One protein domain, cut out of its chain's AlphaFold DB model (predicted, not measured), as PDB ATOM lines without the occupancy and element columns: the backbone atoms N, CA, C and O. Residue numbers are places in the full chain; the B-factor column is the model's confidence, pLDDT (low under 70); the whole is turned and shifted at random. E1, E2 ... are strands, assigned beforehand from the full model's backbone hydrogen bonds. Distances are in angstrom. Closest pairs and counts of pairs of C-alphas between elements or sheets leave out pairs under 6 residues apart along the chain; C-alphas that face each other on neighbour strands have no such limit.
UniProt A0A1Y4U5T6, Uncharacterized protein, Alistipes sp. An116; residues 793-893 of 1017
ATOM      1  N   ALA A 793      89.496 129.734 132.181       91.31
ATOM      2  CA  ALA A 793      90.592 129.940 131.248       91.31
ATOM      3  C   ALA A 793      91.575 130.974 131.810       91.31
ATOM      4  O   ALA A 793      91.183 131.965 132.426       91.31
ATOM      5  N   ASN A 794      92.864 130.744 131.592       92.75
ATOM      6  CA  ASN A 794      93.895 131.716 131.904       92.75
ATOM      7  C   ASN A 794      94.126 132.631 130.699       92.75
ATOM      8  O   ASN A 794      94.807 132.240 129.747       92.75
ATOM      9  N   ASP A 795      93.615 133.861 130.779       89.38
ATOM     10  CA  ASP A 795      93.694 134.858 129.703       89.38
ATOM     11  C   ASP A 795      95.135 135.194 129.269       89.38
ATOM     12  O   ASP A 795      95.371 135.653 128.150       89.38
ATOM     13  N   ALA A 796      96.135 134.944 130.127       87.44
ATOM     14  CA  ALA A 796      97.543 135.137 129.775       87.44
ATOM     15  C   ALA A 796      98.073 134.071 128.797       87.44
ATOM     16  O   ALA A 796      99.074 134.300 128.115       87.44
ATOM     17  N   ILE A 797      97.431 132.901 128.745       87.12
ATOM     18  CA  ILE A 797      97.810 131.771 127.884       87.12
ATOM     19  C   ILE A 797      96.824 131.619 126.724       87.12
ATOM     20  O   ILE A 797      97.254 131.339 125.601       87.12
ATOM     21  N   ILE A 798      95.529 131.802 126.997       90.81
ATOM     22  CA  ILE A 798      94.427 131.673 126.046       90.81
ATOM     23  C   ILE A 798      93.798 133.052 125.855       90.81
ATOM     24  O   ILE A 798      93.111 133.549 126.733       90.81
ATOM     25  N   SER A 799      93.980 133.655 124.686       88.44
ATOM     26  CA  SER A 799      93.357 134.934 124.331       88.44
ATOM     27  C   SER A 799      92.318 134.693 123.245       88.44
ATOM     28  O   SER A 799      92.642 134.116 122.209       88.44
ATOM     29  N   ASN A 800      91.078 135.149 123.449       85.19
ATOM     30  CA  ASN A 800      89.957 134.941 122.518       85.19
ATOM     31  C   ASN A 800      89.759 133.462 122.122       85.19
ATOM     32  O   ASN A 800      89.569 133.147 120.950       85.19
ATOM     33  N   GLY A 801      89.856 132.548 123.094       87.00
ATOM     34  CA  GLY A 801      89.699 131.105 122.865       87.00
ATOM     35  C   GLY A 801      90.882 130.435 122.157       87.00
ATOM     36  O   GLY A 801      90.787 129.261 121.800       87.00
ATOM     37  N   GLN A 802      91.996 131.150 121.965       91.31
ATOM     38  CA  GLN A 802      93.150 130.654 121.228       91.31
ATOM     39  C   GLN A 802      94.449 130.757 122.037       91.31
ATOM     40  O   GLN A 802      94.766 131.799 122.611       91.31
ATOM     41  N   ALA A 803      95.247 129.690 122.032       93.00
ATOM     42  CA  ALA A 803      96.615 129.687 122.538       93.00
ATOM     43  C   ALA A 803      97.607 129.619 121.371       93.00
ATOM     44  O   ALA A 803      97.429 128.850 120.431       93.00
ATOM     45  N   THR A 804      98.693 130.393 121.420       91.19
ATOM     46  CA  THR A 804      99.728 130.340 120.373       91.19
ATOM     47  C   THR A 804     100.848 129.370 120.752       91.19
ATOM     48  O   THR A 804     101.437 129.493 121.833       91.19
ATOM     49  N   ALA A 805     101.155 128.425 119.864       91.94
ATOM     50  CA  ALA A 805     102.353 127.595 119.922       91.94
ATOM     51  C   ALA A 805     103.528 128.306 119.234       91.94
ATOM     52  O   ALA A 805     103.355 129.041 118.258       91.94
ATOM     53  N   GLN A 806     104.728 128.140 119.792       89.50
ATOM     54  CA  GLN A 806     105.930 128.771 119.255       89.50
ATOM     55  C   GLN A 806     106.533 127.907 118.152       89.50
ATOM     56  O   GLN A 806     106.496 126.682 118.212       89.50
ATOM     57  N   THR A 807     107.111 128.566 117.157       88.12
ATOM     58  CA  THR A 807     107.753 127.927 116.010       88.12
ATOM     59  C   THR A 807     109.192 128.413 115.895       88.12
ATOM     60  O   THR A 807     109.509 129.552 116.257       88.12
ATOM     61  N   GLN A 808     110.076 127.563 115.382       85.31
ATOM     62  CA  GLN A 808     111.471 127.901 115.132       85.31
ATOM     63  C   GLN A 808     111.865 127.512 113.707       85.31
ATOM     64  O   GLN A 808     111.590 126.409 113.248       85.31
ATOM     65  N   ILE A 809     112.546 128.433 113.018       81.69
ATOM     66  CA  ILE A 809     113.173 128.191 111.715       81.69
ATOM     67  C   ILE A 809     114.689 128.262 111.911       81.69
ATOM     68  O   ILE A 809     115.215 129.333 112.225       81.69
ATOM     69  N   SER A 810     115.397 127.149 111.707       72.88
ATOM     70  CA  SER A 810     116.856 127.076 111.852       72.88
ATOM     71  C   SER A 810     117.489 126.309 110.696       72.88
ATOM     72  O   SER A 810     117.392 125.089 110.606       72.88
ATOM     73  N   GLY A 811     118.171 127.020 109.793       73.56
ATOM     74  CA  GLY A 811     118.814 126.398 108.634       73.56
ATOM     75  C   GLY A 811     117.802 125.655 107.759       73.56
ATOM     76  O   GLY A 811     117.037 126.298 107.048       73.56
ATOM     77  N   THR A 812     117.832 124.322 107.812       79.50
ATOM     78  CA  THR A 812     116.984 123.403 107.036       79.50
ATOM     79  C   THR A 812     115.871 122.733 107.858       79.50
ATOM     80  O   THR A 812     115.287 121.781 107.351       79.50
ATOM     81  N   SER A 813     115.579 123.163 109.098       80.69
ATOM     82  CA  SER A 813     114.456 122.637 109.904       80.69
ATOM     83  C   SER A 813     113.421 123.709 110.265       80.69
ATOM     84  O   SER A 813     113.764 124.872 110.524       80.69
ATOM     85  N   PHE A 814     112.148 123.303 110.255       85.38
ATOM     86  CA  PHE A 814     111.020 124.022 110.843       85.38
ATOM     87  C   PHE A 814     110.412 123.146 111.932       85.38
ATOM     88  O   PHE A 814     109.870 122.083 111.635       85.38
ATOM     89  N   ASP A 815     110.475 123.621 113.170       85.31
ATOM     90  CA  ASP A 815     110.027 122.869 114.336       85.31
ATOM     91  C   ASP A 815     108.939 123.656 115.079       85.31
ATOM     92  O   ASP A 815     109.044 124.877 115.265       85.31
ATOM     93  N   VAL A 816     107.885 122.958 115.506       89.69
ATOM     94  CA  VAL A 816     106.887 123.491 116.440       89.69
ATOM     95  C   VAL A 816     107.304 123.058 117.837       89.69
ATOM     96  O   VAL A 816     107.462 121.872 118.102       89.69
ATOM     97  N   ILE A 817     107.512 124.026 118.722       89.31
ATOM     98  CA  ILE A 817     107.917 123.757 120.100       89.31
ATOM     99  C   ILE A 817     106.692 123.269 120.872       89.31
ATOM    100  O   ILE A 817     105.649 123.932 120.833       89.31
ATOM    101  N   ASP A 818     106.845 122.163 121.606       91.75
ATOM    102  CA  ASP A 818     105.802 121.604 122.467       91.75
ATOM    103  C   ASP A 818     105.140 122.688 123.318       91.75
ATOM    104  O   ASP A 818     105.785 123.424 124.078       91.75
ATOM    105  N   LYS A 819     103.818 122.783 123.200       93.38
ATOM    106  CA  LYS A 819     103.040 123.773 123.933       93.38
ATOM    107  C   LYS A 819     102.679 123.203 125.298       93.38
ATOM    108  O   LYS A 819     101.813 122.339 125.400       93.38
ATOM    109  N   ALA A 820     103.311 123.723 126.349       92.06
ATOM    110  CA  ALA A 820     102.868 123.473 127.717       92.06
ATOM    111  C   ALA A 820     101.437 124.002 127.911       92.06
ATOM    112  O   ALA A 820     101.144 125.157 127.580       92.06
ATOM    113  N   LEU A 821     100.568 123.136 128.425       92.88
ATOM    114  CA  LEU A 821      99.170 123.414 128.744       92.88
ATOM    115  C   LEU A 821      98.963 123.642 130.246       92.88
ATOM    116  O   LEU A 821      97.890 124.086 130.648       92.88
ATOM    117  N   ASP A 822      99.980 123.388 131.075       87.06
ATOM    118  CA  ASP A 822      99.925 123.659 132.511       87.06
ATOM    119  C   ASP A 822      99.538 125.118 132.785       87.06
ATOM    120  O   ASP A 822     100.153 126.064 132.286       87.06
ATOM    121  N   GLY A 823      98.489 125.294 133.588       85.38
ATOM    122  CA  GLY A 823      97.949 126.604 133.935       85.38
ATOM    123  C   GLY A 823      97.141 127.282 132.827       85.38
ATOM    124  O   GLY A 823      96.738 128.426 133.029       85.38
ATOM    125  N   ALA A 824      96.882 126.625 131.685       91.12
ATOM    126  CA  ALA A 824      95.977 127.140 130.651       91.12
ATOM    127  C   ALA A 824      94.530 127.226 131.161       91.12
ATOM    128  O   ALA A 824      93.793 128.135 130.783       91.12
ATOM    129  N   PHE A 825      94.164 126.317 132.065       93.19
ATOM    130  CA  PHE A 825      92.951 126.397 132.865       93.19
ATOM    131  C   PHE A 825      93.286 126.248 134.346       93.19
ATOM    132  O   PHE A 825      94.254 125.580 134.713       93.19
ATOM    133  N   PHE A 826      92.472 126.866 135.191       89.56
ATOM    134  CA  PHE A 826      92.556 126.772 136.642       89.56
ATOM    135  C   PHE A 826      91.158 126.660 137.260       89.56
ATOM    136  O   PHE A 826      90.142 126.789 136.576       89.56
ATOM    137  N   TYR A 827      91.119 126.395 138.559       89.50
ATOM    138  CA  TYR A 827      89.913 126.303 139.374       89.50
ATOM    139  C   TYR A 827      90.217 126.885 140.761       89.50
ATOM    140  O   TYR A 827      91.353 126.819 141.225       89.50
ATOM    141  N   ASP A 828      89.217 127.469 141.425       81.44
ATOM    142  CA  ASP A 828      89.442 128.214 142.677       81.44
ATOM    143  C   ASP A 828      89.418 127.326 143.934       81.44
ATOM    144  O   ASP A 828      89.872 127.735 145.002       81.44
ATOM    145  N   GLN A 829      88.866 126.114 143.828       78.50
ATOM    146  CA  GLN A 829      88.580 125.254 144.979       78.50
ATOM    147  C   GLN A 829      89.714 124.261 145.253       78.50
ATOM    148  O   GLN A 829      90.165 123.551 144.360       78.50
ATOM    149  N   SER A 830      90.146 124.152 146.511       76.00
ATOM    150  CA  SER A 830      91.159 123.173 146.940       76.00
ATOM    151  C   SER A 830      90.498 121.887 147.442       76.00
ATOM    152  O   SER A 830      90.437 121.647 148.646       76.00
ATOM    153  N   ILE A 831      89.971 121.082 146.516       78.00
ATOM    154  CA  ILE A 831      89.360 119.773 146.802       78.00
ATOM    155  C   ILE A 831      90.363 118.666 146.453       78.00
ATOM    156  O   ILE A 831      90.931 118.660 145.360       78.00
ATOM    157  N   GLU A 832      90.595 117.730 147.376       78.75
ATOM    158  CA  GLU A 832      91.476 116.582 147.142       78.75
ATOM    159  C   GLU A 832      90.939 115.707 145.996       78.75
ATOM    160  O   GLU A 832      89.752 115.396 145.944       78.75
ATOM    161  N   GLY A 833      91.815 115.336 145.055       76.06
ATOM    162  CA  GLY A 833      91.446 114.552 143.871       76.06
ATOM    163  C   GLY A 833      90.909 115.357 142.682       76.06
ATOM    164  O   GLY A 833      90.631 114.763 141.639       76.06
ATOM    165  N   LEU A 834      90.795 116.685 142.811       85.75
ATOM    166  CA  LEU A 834      90.450 117.597 141.718       85.75
ATOM    167  C   LEU A 834      91.676 117.869 140.827       85.75
ATOM    168  O   LEU A 834      92.734 118.241 141.336       85.75
ATOM    169  N   LYS A 835      91.552 117.696 139.506       89.50
ATOM    170  CA  LYS A 835      92.629 117.950 138.527       89.50
ATOM    171  C   LYS A 835      92.086 118.359 137.155       89.50
ATOM    172  O   LYS A 835      90.983 117.969 136.786       89.50
ATOM    173  N   VAL A 836      92.888 119.087 136.375       91.81
ATOM    174  CA  VAL A 836      92.611 119.345 134.951       91.81
ATOM    175  C   VAL A 836      93.332 118.304 134.099       91.81
ATOM    176  O   VAL A 836      94.527 118.077 134.282       91.81
ATOM    177  N   VAL A 837      92.611 117.688 133.167       91.38
ATOM    178  CA  VAL A 837      93.127 116.726 132.189       91.38
ATOM    179  C   VAL A 837      92.894 117.271 130.785       91.38
ATOM    180  O   VAL A 837      91.803 117.738 130.465       91.38
ATOM    181  N   TYR A 838      93.922 117.213 129.939       93.88
ATOM    182  CA  TYR A 838      93.855 117.696 128.562       93.88
ATOM    183  C   TYR A 838      93.744 116.544 127.564       93.88
ATOM    184  O   TYR A 838      94.345 115.487 127.744       93.88
ATOM    185  N   GLY A 839      93.004 116.768 126.481       92.62
ATOM    186  CA  GLY A 839      92.881 115.833 125.366       92.62
ATOM    187  C   GLY A 839      92.764 116.554 124.028       92.62
ATOM    188  O   GLY A 839      92.467 117.745 123.978       92.62
ATOM    189  N   ILE A 840      92.981 115.832 122.932       93.38
ATOM    190  CA  ILE A 840      92.770 116.369 121.583       93.38
ATOM    191  C   ILE A 840      91.282 116.275 121.240       93.38
ATOM    192  O   ILE A 840      90.663 115.233 121.451       93.38
ATOM    193  N   ALA A 841      90.714 117.385 120.769       92.88
ATOM    194  CA  ALA A 841      89.327 117.481 120.320       92.88
ATOM    195  C   ALA A 841      89.207 117.482 118.786       92.88
ATOM    196  O   ALA A 841      88.156 117.130 118.257       92.88
ATOM    197  N   THR A 842      90.273 117.842 118.062       89.88
ATOM    198  CA  THR A 842      90.330 117.697 116.602       89.88
ATOM    199  C   THR A 842      90.196 116.234 116.189       89.88
ATOM    200  O   THR A 842      90.884 115.371 116.729       89.88
ATOM    201  N   ASN A 843      89.335 115.963 115.204       86.75
ATOM    202  CA  ASN A 843      89.253 114.645 114.588       86.75
ATOM    203  C   ASN A 843      90.539 114.370 113.776       86.75
ATOM    204  O   ASN A 843      90.907 115.166 112.912       86.75
ATOM    205  N   LEU A 844      91.210 113.256 114.078       87.50
ATOM    206  CA  LEU A 844      92.454 112.814 113.444       87.50
ATOM    207  C   LEU A 844      92.261 111.595 112.518       87.50
ATOM    208  O   LEU A 844      93.251 111.066 112.023       87.50
ATOM    209  N   ASP A 845      91.024 111.148 112.277       82.12
ATOM    210  CA  ASP A 845      90.705 109.916 111.534       82.12
ATOM    211  C   ASP A 845      91.254 109.921 110.092       82.12
ATOM    212  O   ASP A 845      91.633 108.873 109.575       82.12
ATOM    213  N   ASP A 846      91.361 111.100 109.466       72.06
ATOM    214  CA  ASP A 846      91.876 111.283 108.099       72.06
ATOM    215  C   ASP A 846      93.404 111.536 108.042       72.06
ATOM    216  O   ASP A 846      93.951 111.875 106.988       72.06
ATOM    217  N   PHE A 847      94.121 111.430 109.169       83.25
ATOM    218  CA  PHE A 847      95.567 111.657 109.214       83.25
ATOM    219  C   PHE A 847      96.340 110.448 108.659       83.25
ATOM    220  O   PHE A 847      96.620 109.476 109.363       83.25
ATOM    221  N   GLU A 848      96.710 110.511 107.378       72.19
ATOM    222  CA  GLU A 848      97.487 109.460 106.713       72.19
ATOM    223  C   GLU A 848      99.003 109.745 106.716       72.19
ATOM    224  O   GLU A 848      99.503 110.573 105.955       72.19
ATOM    225  N   GLY A 849      99.746 108.973 107.522       71.56
ATOM    226  CA  GLY A 849     101.215 108.930 107.537       71.56
ATOM    227  C   GLY A 849     101.889 109.907 108.514       71.56
ATOM    228  O   GLY A 849     101.491 111.058 108.628       71.56
ATOM    229  N   GLY A 850     102.953 109.448 109.188       82.44
ATOM    230  CA  GLY A 850     103.678 110.212 110.221       82.44
ATOM    231  C   GLY A 850     103.162 109.970 111.645       82.44
ATOM    232  O   GLY A 850     102.324 109.094 111.869       82.44
ATOM    233  N   GLU A 851     103.675 110.725 112.618       88.69
ATOM    234  CA  GLU A 851     103.175 110.739 113.999       88.69
ATOM    235  C   GLU A 851     102.085 111.810 114.168       88.69
ATOM    236  O   GLU A 851     102.298 112.994 113.898       88.69
ATOM    237  N   ALA A 852     100.895 111.399 114.618       90.62
ATOM    238  CA  ALA A 852      99.777 112.307 114.861       90.62
ATOM    239  C   ALA A 852     100.038 113.202 116.089       90.62
ATOM    240  O   ALA A 852     100.814 112.815 116.970       90.62
ATOM    241  N   PRO A 853      99.385 114.373 116.199       93.00
ATOM    242  CA  PRO A 853      99.433 115.190 117.406       93.00
ATOM    243  C   PRO A 853      99.095 114.394 118.664       93.00
ATOM    244  O   PRO A 853      98.197 113.551 118.655       93.00
ATOM    245  N   ALA A 854      99.785 114.689 119.762       93.75
ATOM    246  CA  ALA A 854      99.578 113.999 121.030       93.75
ATOM    247  C   ALA A 854      99.739 114.947 122.219       93.75
ATOM    248  O   ALA A 854     100.455 115.946 122.149       93.75
ATOM    249  N   ILE A 855      99.079 114.603 123.328       94.62
ATOM    250  CA  ILE A 855      99.250 115.285 124.610       94.62
ATOM    251  C   ILE A 855      99.813 114.284 125.608       94.62
ATOM    252  O   ILE A 855      99.169 113.287 125.926       94.62
ATOM    253  N   VAL A 856     101.017 114.564 126.099       90.06
ATOM    254  CA  VAL A 856     101.704 113.763 127.119       90.06
ATOM    255  C   VAL A 856     102.209 114.721 128.187       90.06
ATOM    256  O   VAL A 856     102.788 115.754 127.857       90.06
ATOM    257  N   ASP A 857     101.945 114.417 129.459       88.62
ATOM    258  CA  ASP A 857     102.339 115.251 130.604       88.62
ATOM    259  C   ASP A 857     101.972 116.739 130.428       88.62
ATOM    260  O   ASP A 857     102.810 117.626 130.590       88.62
ATOM    261  N   ASN A 858     100.719 117.008 130.033       90.75
ATOM    262  CA  ASN A 858     100.183 118.349 129.759       90.75
ATOM    263  C   ASN A 858     100.973 119.160 128.716       90.75
ATOM    264  O   ASN A 858     100.939 120.391 128.721       90.75
ATOM    265  N   LYS A 859     101.665 118.497 127.789       92.69
ATOM    266  CA  LYS A 859     102.343 119.144 126.663       92.69
ATOM    267  C   LYS A 859     101.750 118.665 125.357       92.69
ATOM    268  O   LYS A 859     101.714 117.466 125.099       92.69
ATOM    269  N   LEU A 860     101.295 119.612 124.547       95.19
ATOM    270  CA  LEU A 860     100.846 119.339 123.191       95.19
ATOM    271  C   LEU A 860     102.054 119.307 122.253       95.19
ATOM    272  O   LEU A 860     102.685 120.343 122.026       95.19
ATOM    273  N   ALA A 861     102.311 118.133 121.683       93.50
ATOM    274  CA  ALA A 861     103.245 117.928 120.587       93.50
ATOM    275  C   ALA A 861     102.500 118.030 119.247       93.50
ATOM    276  O   ALA A 861     101.465 117.387 119.048       93.50
ATOM    277  N   TRP A 862     103.013 118.859 118.330       91.31
ATOM    278  CA  TRP A 862     102.394 119.092 117.013       91.31
ATOM    279  C   TRP A 862     102.698 117.973 116.006       91.31
ATOM    280  O   TRP A 862     101.903 117.732 115.100       91.31
ATOM    281  N   ASN A 863     103.838 117.294 116.182       90.38
ATOM    282  CA  ASN A 863     104.336 116.196 115.348       90.38
ATOM    283  C   ASN A 863     104.209 116.485 113.834       90.38
ATOM    284  O   ASN A 863     104.599 117.563 113.369       90.38
ATOM    285  N   ASP A 864     103.674 115.545 113.052       87.56
ATOM    286  CA  ASP A 864     103.603 115.632 111.588       87.56
ATOM    287  C   ASP A 864     102.320 116.305 111.065       87.56
ATOM    288  O   ASP A 864     102.050 116.307 109.863       87.56
ATOM    289  N   TRP A 865     101.538 116.942 111.941       88.50
ATOM    290  CA  TRP A 865     100.305 117.626 111.555       88.50
ATOM    291  C   TRP A 865     100.545 118.794 110.594       88.50
ATOM    292  O   TRP A 865     101.386 119.669 110.821       88.50
ATOM    293  N   THR A 866      99.764 118.822 109.514       85.88
ATOM    294  CA  THR A 866      99.873 119.808 108.424       85.88
ATOM    295  C   THR A 866      98.894 120.977 108.563       85.88
ATOM    296  O   THR A 866      98.995 121.956 107.822       85.88
ATOM    297  N   GLY A 867      97.966 120.923 109.523       88.06
ATOM    298  CA  GLY A 867      97.090 122.046 109.854       88.06
ATOM    299  C   GLY A 867      97.819 123.150 110.629       88.06
ATOM    300  O   GLY A 867      98.813 122.904 111.310       88.06
ATOM    301  N   LEU A 868      97.307 124.383 110.543       90.69
ATOM    302  CA  LEU A 868      97.806 125.539 111.312       90.69
ATOM    303  C   LEU A 868      97.147 125.676 112.696       90.69
ATOM    304  O   LEU A 868      97.607 126.455 113.533       90.69
ATOM    305  N   THR A 869      96.075 124.924 112.937       92.75
ATOM    306  CA  THR A 869      95.271 124.947 114.161       92.75
ATOM    307  C   THR A 869      94.960 123.528 114.629       92.75
ATOM    308  O   THR A 869      94.896 122.605 113.812       92.75
ATOM    309  N   LEU A 870      94.760 123.373 115.936       93.75
ATOM    310  CA  LEU A 870      94.346 122.136 116.584       93.75
ATOM    311  C   LEU A 870      93.468 122.465 117.794       93.75
ATOM    312  O   LEU A 870      93.859 123.257 118.648       93.75
ATOM    313  N   ASP A 871      92.295 121.860 117.872       94.62
ATOM    314  CA  ASP A 871      91.358 122.023 118.976       94.62
ATOM    315  C   ASP A 871      91.691 121.039 120.096       94.62
ATOM    316  O   ASP A 871      91.872 119.834 119.886       94.62
ATOM    317  N   VAL A 872      91.771 121.572 121.310       95.25
ATOM    318  CA  VAL A 872      92.132 120.868 122.539       95.25
ATOM    319  C   VAL A 872      90.967 120.986 123.516       95.25
ATOM    320  O   VAL A 872      90.367 122.054 123.655       95.25
ATOM    321  N   LYS A 873      90.663 119.900 124.228       94.69
ATOM    322  CA  LYS A 873      89.727 119.892 125.355       94.69
ATOM    323  C   LYS A 873      90.478 119.904 126.683       94.69
ATOM    324  O   LYS A 873      91.492 119.224 126.831       94.69
ATOM    325  N   ALA A 874      89.957 120.652 127.644       94.44
ATOM    326  CA  ALA A 874      90.339 120.629 129.046       94.44
ATOM    327  C   ALA A 874      89.139 120.125 129.854       94.44
ATOM    328  O   ALA A 874      88.075 120.736 129.805       94.44
ATOM    329  N   ALA A 875      89.301 119.024 130.578       92.31
ATOM    330  CA  ALA A 875      88.287 118.458 131.460       92.31
ATOM    331  C   ALA A 875      88.734 118.605 132.917       92.31
ATOM    332  O   ALA A 875      89.876 118.301 133.258       92.31
ATOM    333  N   LEU A 876      87.842 119.075 133.784       90.88
ATOM    334  CA  LEU A 876      88.053 119.111 135.226       90.88
ATOM    335  C   LEU A 876      87.479 117.836 135.814       90.88
ATOM    336  O   LEU A 876      86.279 117.602 135.716       90.88
ATOM    337  N   GLU A 877      88.328 117.021 136.419       88.31
ATOM    338  CA  GLU A 877      87.950 115.736 136.991       88.31
ATOM    339  C   GLU A 877      88.105 115.755 138.510       88.31
ATOM    340  O   GLU A 877      89.119 116.233 139.015       88.31
ATOM    341  N   LEU A 878      87.142 115.180 139.232       84.38
ATOM    342  CA  LEU A 878      87.259 114.842 140.652       84.38
ATOM    343  C   LEU A 878      87.272 113.327 140.786       84.38
ATOM    344  O   LEU A 878      86.296 112.665 140.434       84.38
ATOM    345  N   ASN A 879      88.388 112.779 141.268       77.12
ATOM    346  CA  ASN A 879      88.583 111.333 141.430       77.12
ATOM    347  C   ASN A 879      88.290 110.536 140.139       77.12
ATOM    348  O   ASN A 879      87.741 109.442 140.184       77.12
ATOM    349  N   GLY A 880      88.621 111.105 138.972       76.69
ATOM    350  CA  GLY A 880      88.392 110.491 137.656       76.69
ATOM    351  C   GLY A 880      86.998 110.714 137.052       76.69
ATOM    352  O   GLY A 880      86.750 110.252 135.942       76.69
ATOM    353  N   ARG A 881      86.094 111.440 137.728       82.56
ATOM    354  CA  ARG A 881      84.779 111.830 137.185       82.56
ATOM    355  C   ARG A 881      84.800 113.255 136.656       82.56
ATOM    356  O   ARG A 881      85.146 114.176 137.393       82.56
ATOM    357  N   GLN A 882      84.372 113.445 135.412       85.88
ATOM    358  CA  GLN A 882      84.273 114.763 134.783       85.88
ATOM    359  C   GLN A 882      83.225 115.639 135.494       85.88
ATOM    360  O   GLN A 882      82.063 115.257 135.632       85.88
ATOM    361  N   ILE A 883      83.650 116.819 135.946       84.81
ATOM    362  CA  ILE A 883      82.825 117.858 136.576       84.81
ATOM    363  C   ILE A 883      82.474 118.951 135.571       84.81
ATOM    364  O   ILE A 883      81.362 119.480 135.598       84.81
ATOM    365  N   ASP A 884      83.438 119.334 134.738       88.62
ATOM    366  CA  ASP A 884      83.329 120.461 133.815       88.62
ATOM    367  C   ASP A 884      84.250 120.256 132.609       88.62
ATOM    368  O   ASP A 884      85.240 119.526 132.713       88.62
ATOM    369  N   GLU A 885      83.950 120.895 131.478       92.12
ATOM    370  CA  GLU A 885      84.825 120.871 130.301       92.12
ATOM    371  C   GLU A 885      84.852 122.202 129.553       92.12
ATOM    372  O   GLU A 885      83.890 122.966 129.552       92.12
ATOM    373  N   ALA A 886      85.963 122.454 128.870       93.00
ATOM    374  CA  ALA A 886      86.116 123.576 127.962       93.00
ATOM    375  C   ALA A 886      86.984 123.186 126.763       93.00
ATOM    376  O   ALA A 886      87.927 122.402 126.886       93.00
ATOM    377  N   THR A 887      86.705 123.774 125.603       93.62
ATOM    378  CA  THR A 887      87.512 123.610 124.387       93.62
ATOM    379  C   THR A 887      88.205 124.912 124.018       93.62
ATOM    380  O   THR A 887      87.625 125.989 124.153       93.62
ATOM    381  N   PHE A 888      89.434 124.822 123.516       94.69
ATOM    382  CA  PHE A 888      90.193 125.961 123.004       94.69
ATOM    383  C   PHE A 888      91.072 125.532 121.830       94.69
ATOM    384  O   PHE A 888      91.461 124.369 121.722       94.69
ATOM    385  N   THR A 889      91.417 126.478 120.964       95.56
ATOM    386  CA  THR A 889      92.242 126.201 119.787       95.56
ATOM    387  C   THR A 889      93.697 126.547 120.079       95.56
ATOM    388  O   THR A 889      94.022 127.668 120.465       95.56
ATOM    389  N   VAL A 890      94.616 125.619 119.843       95.31
ATOM    390  CA  VAL A 890      96.043 125.926 119.748       95.31
ATOM    391  C   VAL A 890      96.378 126.221 118.293       95.31
ATOM    392  O   VAL A 890      96.027 125.457 117.400       95.31
ATOM    393  N   ALA A 891      97.052 127.336 118.039       93.69
ATOM    394  CA  ALA A 891      97.455 127.733 116.698       93.69
ATOM    395  C   ALA A 891      98.944 128.036 116.623       93.69
ATOM    396  O   ALA A 891      99.519 128.652 117.524       93.69
ATOM    397  N   ILE A 892      99.553 127.658 115.507       92.00
ATOM    398  CA  ILE A 892     100.878 128.135 115.128       92.00
ATOM    399  C   ILE A 892     100.731 129.319 114.181       92.00
ATOM    400  O   ILE A 892      99.771 129.429 113.417       92.00
ATOM    401  N   LYS A 893     101.703 130.230 114.208       87.69
ATOM    402  CA  LYS A 893     101.781 131.252 113.165       87.69
ATOM    403  C   LYS A 893     102.248 130.587 111.872       87.69
ATOM    404  O   LYS A 893     103.238 129.857 111.890       87.69
TER     405      LYS A 893
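Overview. This is residues 793 to 893 of the 1017 residues of an uncharacterized protein of Alistipes sp. An116 (UniProt A0A1Y4U5T6). A four-stranded sheet, E1 E8 E7 E4, with the long hairpin E7 and E8 as its inner strands, is curled like part of a barrel; the short hairpin E5 and E6 lies near the end of E4, where Gly 839 and Ile 855 come closest, and the hairpin E2 and E3, into which E1 runs on, sticks out at one end with residues 809 to 814. The 101 printed residues hold eight named strands, E1 to E8 in chain order, and no named helix. The class is all strand, with 47 residues in named strands, under half. The mixed sheet belongs to a compact whole, radius of gyration of the C-alphas 14.7 A, with an elongated outline spanning 48 by 30 by 22 A.

Along the chain. E1, residues 802 to 805, begins at C-alpha (93.150, 130.654, 121.228). E2 is 807 to 810, E3 813 to 816, E4 834 to 840 (20.3 A), E5 854 to 856, E6 859 to 861 and E7 869 to 878 (29.5 A). E8, 881 to 892 (31.8 A), ends at C-alpha (100.878, 128.135, 115.128).

Arrangement. E1, an edge strand, is parallel to E8, with N 803 and O 889 2.8 A apart. E1 runs on into E2 at 21 degrees. E2 and E3 form an antiparallel hairpin, N 808 to O 815 2.9 A. E4, the other edge strand, is antiparallel to E7, N 837 to O 875 2.8 A. The closest C-alphas of E4 and E5, Gly 839 and Ile 855, are 6.4 A apart. E5 and E6 form a hairpin, N 861 to O 854 2.9 A; residues 819 to 820 pair antiparallel with 859 to 860. In the hairpin E7 and E8, N 872 and O 888 are 2.8 A apart; E8 bends by 70 degrees at residue 884.

Size, cuts and confidence. The farthest C-alphas, Gly 811 and Ile 831, are 48.7 A apart. The links E3 to E4 and E4 to E5 are long. The printed part has no cut, and no printed residue is under 70 in pLDDT.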